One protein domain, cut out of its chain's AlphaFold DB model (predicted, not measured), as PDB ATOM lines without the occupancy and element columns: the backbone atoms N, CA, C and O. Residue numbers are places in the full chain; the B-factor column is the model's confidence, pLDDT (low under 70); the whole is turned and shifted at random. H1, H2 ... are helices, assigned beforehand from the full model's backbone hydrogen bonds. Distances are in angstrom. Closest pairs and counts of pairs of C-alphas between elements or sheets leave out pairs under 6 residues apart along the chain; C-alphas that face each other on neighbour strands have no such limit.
ATOM      1  N   SER A   2     163.056 110.665 165.979       66.00
ATOM      2  CA  SER A   2     162.275 111.421 166.966       66.00
ATOM      3  C   SER A   2     161.161 112.153 166.223       66.00
ATOM      4  O   SER A   2     161.466 113.011 165.394       66.00
ATOM      5  N   GLU A   3     159.901 111.789 166.453       70.12
ATOM      6  CA  GLU A   3     158.762 112.594 166.006       70.12
ATOM      7  C   GLU A   3     158.811 113.921 166.770       70.12
ATOM      8  O   GLU A   3     158.545 113.976 167.970       70.12
ATOM      9  N   LYS A   4     159.226 115.000 166.096       80.38
ATOM     10  CA  LYS A   4     159.050 116.351 166.640       80.38
ATOM     11  C   LYS A   4     157.544 116.581 166.807       80.38
ATOM     12  O   LYS A   4     156.786 116.336 165.872       80.38
ATOM     13  N   SER A   5     157.114 117.050 167.979       91.75
ATOM     14  CA  SER A   5     155.717 117.436 168.182       91.75
ATOM     15  C   SER A   5     155.358 118.614 167.271       91.75
ATOM     16  O   SER A   5     156.185 119.497 167.031       91.75
ATOM     17  N   ILE A   6     154.114 118.650 166.788       92.06
ATOM     18  CA  ILE A   6     153.607 119.733 165.926       92.06
ATOM     19  C   ILE A   6     153.769 121.100 166.616       92.06
ATOM     20  O   ILE A   6     154.103 122.091 165.976       92.06
ATOM     21  N   GLU A   7     153.619 121.152 167.940       92.69
ATOM     22  CA  GLU A   7     153.842 122.356 168.751       92.69
ATOM     23  C   GLU A   7     155.289 122.866 168.681       92.69
ATOM     24  O   GLU A   7     155.518 124.073 168.589       92.69
ATOM     25  N   SER A   8     156.269 121.956 168.683       93.56
ATOM     26  CA  SER A   8     157.691 122.290 168.548       93.56
ATOM     27  C   SER A   8     158.000 122.848 167.156       93.56
ATOM     28  O   SER A   8     158.719 123.838 167.031       93.56
ATOM     29  N   GLU A   9     157.388 122.281 166.111       94.19
ATOM     30  CA  GLU A   9     157.501 122.795 164.741       94.19
ATOM     31  C   GLU A   9     156.872 124.189 164.598       94.19
ATOM     32  O   GLU A   9     157.476 125.079 164.001       94.19
ATOM     33  N   ILE A  10     155.694 124.417 165.190       93.56
ATOM     34  CA  ILE A  10     155.061 125.742 165.218       93.56
ATOM     35  C   ILE A  10     155.978 126.747 165.922       93.56
ATOM     36  O   ILE A  10     156.204 127.832 165.390       93.56
ATOM     37  N   ALA A  11     156.530 126.395 167.086       96.12
ATOM     38  CA  ALA A  11     157.415 127.276 167.845       96.12
ATOM     39  C   ALA A  11     158.685 127.645 167.060       96.12
ATOM     40  O   ALA A  11     159.082 128.809 167.064       96.12
ATOM     41  N   GLU A  12     159.292 126.690 166.351       96.50
ATOM     42  CA  GLU A  12     160.445 126.933 165.476       96.50
ATOM     43  C   GLU A  12     160.069 127.866 164.308       96.50
ATOM     44  O   GLU A  12     160.747 128.865 164.050       96.50
ATOM     45  N   LEU A  13     158.929 127.607 163.657       95.88
ATOM     46  CA  LEU A  13     158.429 128.427 162.554       95.88
ATOM     47  C   LEU A  13     158.072 129.852 162.986       95.88
ATOM     48  O   LEU A  13     158.215 130.760 162.179       95.88
ATOM     49  N   MET A  14     157.669 130.099 164.235       96.50
ATOM     50  CA  MET A  14     157.364 131.462 164.696       96.50
ATOM     51  C   MET A  14     158.561 132.418 164.571       96.50
ATOM     52  O   MET A  14     158.355 133.614 164.363       96.50
ATOM     53  N   TYR A  15     159.793 131.904 164.662       96.69
ATOM     54  CA  TYR A  15     161.016 132.699 164.510       96.69
ATOM     55  C   TYR A  15     161.553 132.718 163.073       96.69
ATOM     56  O   TYR A  15     162.182 133.700 162.679       96.69
ATOM     57  N   VAL A  16     161.327 131.652 162.296       97.69
ATOM     58  CA  VAL A  16     161.860 131.504 160.926       97.69
ATOM     59  C   VAL A  16     160.892 132.037 159.865       97.69
ATOM     60  O   VAL A  16     161.301 132.756 158.958       97.69
ATOM     61  N   ASP A  17     159.613 131.681 159.972       97.69
ATOM     62  CA  ASP A  17     158.540 132.026 159.038       97.69
ATOM     63  C   ASP A  17     157.184 132.095 159.782       97.69
ATOM     64  O   ASP A  17     156.426 131.112 159.834       97.69
ATOM     65  N   PRO A  18     156.841 133.259 160.368       97.00
ATOM     66  CA  PRO A  18     155.630 133.401 161.174       97.00
ATOM     67  C   PRO A  18     154.345 133.223 160.355       97.00
ATOM     68  O   PRO A  18     153.314 132.827 160.901       97.00
ATOM     69  N   ALA A  19     154.377 133.473 159.040       97.75
ATOM     70  CA  ALA A  19     153.216 133.258 158.182       97.75
ATOM     71  C   ALA A  19     152.896 131.761 158.075       97.75
ATOM     72  O   ALA A  19     151.733 131.361 158.210       97.75
ATOM     73  N   ARG A  20     153.928 130.927 157.902       96.62
ATOM     74  CA  ARG A  20     153.781 129.470 157.891       96.62
ATOM     75  C   ARG A  20     153.394 128.916 159.261       96.62
ATOM     76  O   ARG A  20     152.524 128.048 159.317       96.62
ATOM     77  N   ALA A  21     153.951 129.448 160.351       97.31
ATOM     78  CA  ALA A  21     153.558 129.071 161.712       97.31
ATOM     79  C   ALA A  21     152.059 129.303 161.967       97.31
ATOM     80  O   ALA A  21     151.353 128.408 162.432       97.31
ATOM     81  N   LEU A  22     151.543 130.480 161.588       97.31
ATOM     82  CA  LEU A  22     150.121 130.809 161.719       97.31
ATOM     83  C   LEU A  22     149.232 129.922 160.844       97.31
ATOM     84  O   LEU A  22     148.128 129.567 161.257       97.31
ATOM     85  N   ALA A  23     149.675 129.576 159.635       97.25
ATOM     86  CA  ALA A  23     148.939 128.662 158.768       97.25
ATOM     87  C   ALA A  23     148.846 127.256 159.384       97.25
ATOM     88  O   ALA A  23     147.754 126.686 159.420       97.25
ATOM     89  N   LEU A  24     149.957 126.742 159.922       96.69
ATOM     90  CA  LEU A  24     150.009 125.443 160.590       96.69
ATOM     91  C   LEU A  24     149.132 125.428 161.850       96.69
ATOM     92  O   LEU A  24     148.293 124.546 162.003       96.69
ATOM     93  N   HIS A  25     149.240 126.453 162.698       96.38
ATOM     94  CA  HIS A  25     148.415 126.576 163.899       96.38
ATOM     95  C   HIS A  25     146.912 126.633 163.576       96.38
ATOM     96  O   HIS A  25     146.117 125.954 164.219       96.38
ATOM     97  N   LYS A  26     146.505 127.371 162.531       97.06
ATOM     98  CA  LYS A  26     145.102 127.389 162.074       97.06
ATOM     99  C   LYS A  26     144.600 126.008 161.664       97.06
ATOM    100  O   LYS A  26     143.417 125.730 161.840       97.06
ATOM    101  N   GLU A  27     145.453 125.175 161.079       96.75
ATOM    102  CA  GLU A  27     145.065 123.822 160.687       96.75
ATOM    103  C   GLU A  27     144.914 122.905 161.904       96.75
ATOM    104  O   GLU A  27     143.915 122.193 161.986       96.75
ATOM    105  N   VAL A  28     145.813 123.004 162.889       95.94
ATOM    106  CA  VAL A  28     145.681 122.292 164.175       95.94
ATOM    107  C   VAL A  28     144.366 122.664 164.860       95.94
ATOM    108  O   VAL A  28     143.552 121.788 165.134       95.94
ATOM    109  N   VAL A  29     144.083 123.962 165.008       96.94
ATOM    110  CA  VAL A  29     142.837 124.446 165.631       96.94
ATOM    111  C   VAL A  29     141.598 123.949 164.877       96.94
ATOM    112  O   VAL A  29     140.601 123.567 165.483       96.94
ATOM    113  N   LYS A  30     141.625 123.902 163.538       96.69
ATOM    114  CA  LYS A  30     140.511 123.328 162.761       96.69
ATOM    115  C   LYS A  30     140.323 121.838 163.027       96.69
ATOM    116  O   LYS A  30     139.180 121.379 163.038       96.69
ATOM    117  N   GLN A  31     141.406 121.082 163.166       95.81
ATOM    118  CA  GLN A  31     141.342 119.653 163.467       95.81
ATOM    119  C   GLN A  31     140.807 119.413 164.880       95.81
ATOM    120  O   GLN A  31     139.917 118.580 165.036       95.81
ATOM    121  N   GLU A  32     141.253 120.196 165.863       94.50
ATOM    122  CA  GLU A  32     140.734 120.177 167.235       94.50
ATOM    123  C   GLU A  32     139.232 120.473 167.264       94.50
ATOM    124  O   GLU A  32     138.456 119.645 167.739       94.50
ATOM    125  N   ILE A  33     138.792 121.571 166.637       96.50
ATOM    126  CA  ILE A  33     137.367 121.943 166.566       96.50
ATOM    127  C   ILE A  33     136.534 120.840 165.899       96.50
ATOM    128  O   ILE A  33     135.428 120.527 166.343       96.50
ATOM    129  N   ARG A  34     137.039 120.227 164.820       94.75
ATOM    130  CA  ARG A  34     136.351 119.103 164.163       94.75
ATOM    131  C   ARG A  34     136.274 117.879 165.072       94.75
ATOM    132  O   ARG A  34     135.230 117.230 165.097       94.75
ATOM    133  N   GLY A  35     137.348 117.575 165.799       95.19
ATOM    134  CA  GLY A  35     137.397 116.481 166.763       95.19
ATOM    135  C   GLY A  35     136.390 116.679 167.893       95.19
ATOM    136  O   GLY A  35     135.572 115.797 168.142       95.19
ATOM    137  N   GLU A  36     136.376 117.859 168.513       94.69
ATOM    138  CA  GLU A  36     135.407 118.222 169.553       94.69
ATOM    139  C   GLU A  36     133.966 118.130 169.043       94.69
ATOM    140  O   GLU A  36     133.115 117.528 169.697       94.69
ATOM    141  N   TYR A  37     133.692 118.650 167.844       95.06
ATOM    142  CA  TYR A  37     132.365 118.582 167.236       95.06
ATOM    143  C   TYR A  37     131.894 117.138 167.021       95.06
ATOM    144  O   TYR A  37     130.767 116.791 167.374       95.06
ATOM    145  N   GLN A  38     132.758 116.275 166.479       95.12
ATOM    146  CA  GLN A  38     132.446 114.858 166.278       95.12
ATOM    147  C   GLN A  38     132.217 114.129 167.605       95.12
ATOM    148  O   GLN A  38     131.288 113.328 167.711       95.12
ATOM    149  N   GLN A  39     133.014 114.432 168.633       93.19
ATOM    150  CA  GLN A  39     132.811 113.882 169.972       93.19
ATOM    151  C   GLN A  39     131.480 114.342 170.577       93.19
ATOM    152  O   GLN A  39     130.754 113.523 171.139       93.19
ATOM    153  N   HIS A  40     131.131 115.624 170.439       94.75
ATOM    154  CA  HIS A  40     129.855 116.165 170.904       94.75
ATOM    155  C   HIS A  40     128.668 115.502 170.206       94.75
ATOM    156  O   HIS A  40     127.773 115.000 170.883       94.75
ATOM    157  N   GLN A  41     128.694 115.401 168.874       94.81
ATOM    158  CA  GLN A  41     127.647 114.705 168.123       94.81
ATOM    159  C   GLN A  41     127.543 113.225 168.499       94.81
ATOM    160  O   GLN A  41     126.441 112.689 168.611       94.81
ATOM    161  N   GLY A  42     128.680 112.561 168.718       93.25
ATOM    162  CA  GLY A  42     128.720 111.176 169.177       93.25
ATOM    163  C   GLY A  42     128.044 111.003 170.537       93.25
ATOM    164  O   GLY A  42     127.204 110.119 170.692       93.25
ATOM    165  N   LYS A  43     128.354 111.884 171.498       94.00
ATOM    166  CA  LYS A  43     127.734 111.892 172.832       94.00
ATOM    167  C   LYS A  43     126.233 112.164 172.756       94.00
ATOM    168  O   LYS A  43     125.458 111.428 173.358       94.00
ATOM    169  N   GLU A  44     125.811 113.181 172.007       96.56
ATOM    170  CA  GLU A  44     124.389 113.510 171.841       96.56
ATOM    171  C   GLU A  44     123.609 112.349 171.225       96.56
ATOM    172  O   GLU A  44     122.555 111.970 171.737       96.56
ATOM    173  N   LYS A  45     124.152 111.740 170.165       96.00
ATOM    174  CA  LYS A  45     123.539 110.583 169.515       96.00
ATOM    175  C   LYS A  45     123.449 109.387 170.460       96.00
ATOM    176  O   LYS A  45     122.390 108.772 170.546       96.00
ATOM    177  N   PHE A  46     124.525 109.087 171.189       96.06
ATOM    178  CA  PHE A  46     124.540 108.017 172.185       96.06
ATOM    179  C   PHE A  46     123.426 108.207 173.217       96.06
ATOM    180  O   PHE A  46     122.615 107.305 173.406       96.06
ATOM    181  N   TRP A  47     123.330 109.387 173.836       97.75
ATOM    182  CA  TRP A  47     122.309 109.654 174.852       97.75
ATOM    183  C   TRP A  47     120.894 109.634 174.282       97.75
ATOM    184  O   TRP A  47     119.981 109.097 174.911       97.75
ATOM    185  N   HIS A  48     120.702 110.181 173.082       97.81
ATOM    186  CA  HIS A  48     119.420 110.128 172.393       97.81
ATOM    187  C   HIS A  48     118.959 108.680 172.174       97.81
ATOM    188  O   HIS A  48     117.830 108.327 172.524       97.81
ATOM    189  N   ASP A  49     119.834 107.828 171.637       97.81
ATOM    190  CA  ASP A  49     119.518 106.428 171.356       97.81
ATOM    191  C   ASP A  49     119.365 105.605 172.646       97.81
ATOM    192  O   ASP A  49     118.467 104.766 172.734       97.81
ATOM    193  N   PHE A  50     120.167 105.900 173.675       98.44
ATOM    194  CA  PHE A  50     120.065 105.299 175.005       98.44
ATOM    195  C   PHE A  50     118.694 105.568 175.639       98.44
ATOM    196  O   PHE A  50     117.990 104.631 176.014       98.44
ATOM    197  N   TYR A  51     118.252 106.828 175.692       98.38
ATOM    198  CA  TYR A  51     116.955 107.176 176.289       98.38
ATOM    199  C   TYR A  51     115.758 106.801 175.428       98.38
ATOM    200  O   TYR A  51     114.647 106.675 175.939       98.38
ATOM    201  N   ARG A  52     115.961 106.592 174.127       98.25
ATOM    202  CA  ARG A  52     114.936 105.987 173.281       98.25
ATOM    203  C   ARG A  52     114.673 104.529 173.673       98.25
ATOM    204  O   ARG A  52     113.533 104.088 173.574       98.25
ATOM    205  N   GLN A  53     115.706 103.798 174.094       98.44
ATOM    206  CA  GLN A  53     115.605 102.395 174.518       98.44
ATOM    207  C   GLN A  53     115.189 102.250 175.989       98.44
ATOM    208  O   GLN A  53     114.433 101.338 176.313       98.44
ATOM    209  N   TYR A  54     115.636 103.164 176.856       98.25
ATOM    210  CA  TYR A  54     115.372 103.157 178.300       98.25
ATOM    211  C   TYR A  54     114.742 104.485 178.755       98.25
ATOM    212  O   TYR A  54     115.385 105.275 179.457       98.25
TER     213      TYR A  54
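What this domain is: This is residues 2 to 54 of the 185 residues of an uncharacterized protein of Rhizobium sp. P32RR-XVIII (UniProt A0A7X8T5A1). One long helix, H2, makes the length of the domain, and a short helix, H1, folds back over its first turns as the short arm of a lopsided hairpin. Beyond H1 the long helix sticks out alone, with residues 29 to 54 standing free, while residues 2 to 5 form a short tail before H1. The printed part has 53 residues with two named helices, H1 then H2, and no named strand; the class is all helix. The whole is extended, with a radius of gyration of the C-alphas of 17.9 A, and its C-alphas span 57 by 25 by 8 A, a rod.

Where its parts are: Find C-alpha 18 at (155.630, 133.401, 161.174); from there H2, residues 18 to 53, runs 52.4 A to C-alpha 53 at (115.605, 102.395, 174.518). Then look back to C-alpha 6 at (153.607, 119.733, 165.926), where H1, residues 6 to 16, begins; its first and last C-alphas are 15.2 A apart.

How they stand to each other: Start on H2 at residues 20 to 25, the part of it that touches H1. The closest C-alphas of the two helices are those of Leu 13 and Ala 21, 5.0 A apart. H1 and H2 form a helical hairpin: they run opposite ways at a shallow tilt of 25 degrees. Their centres are 23.8 A apart. Along the backbone of H2 you will find every O i to N i+4 pair within hydrogen-bond range; in H1, 6 of 7 are.

The domain as a whole: Look at Val 16 and Tyr 54 for the two C-alphas farthest apart, 57.2 A. The printed part, residues 2 to 54, has no cut. The link from H1 to H2 is tight, with 1 residue between them. The mean pLDDT of the printed part is 94.6, and residue 2 is the one printed residue under 70.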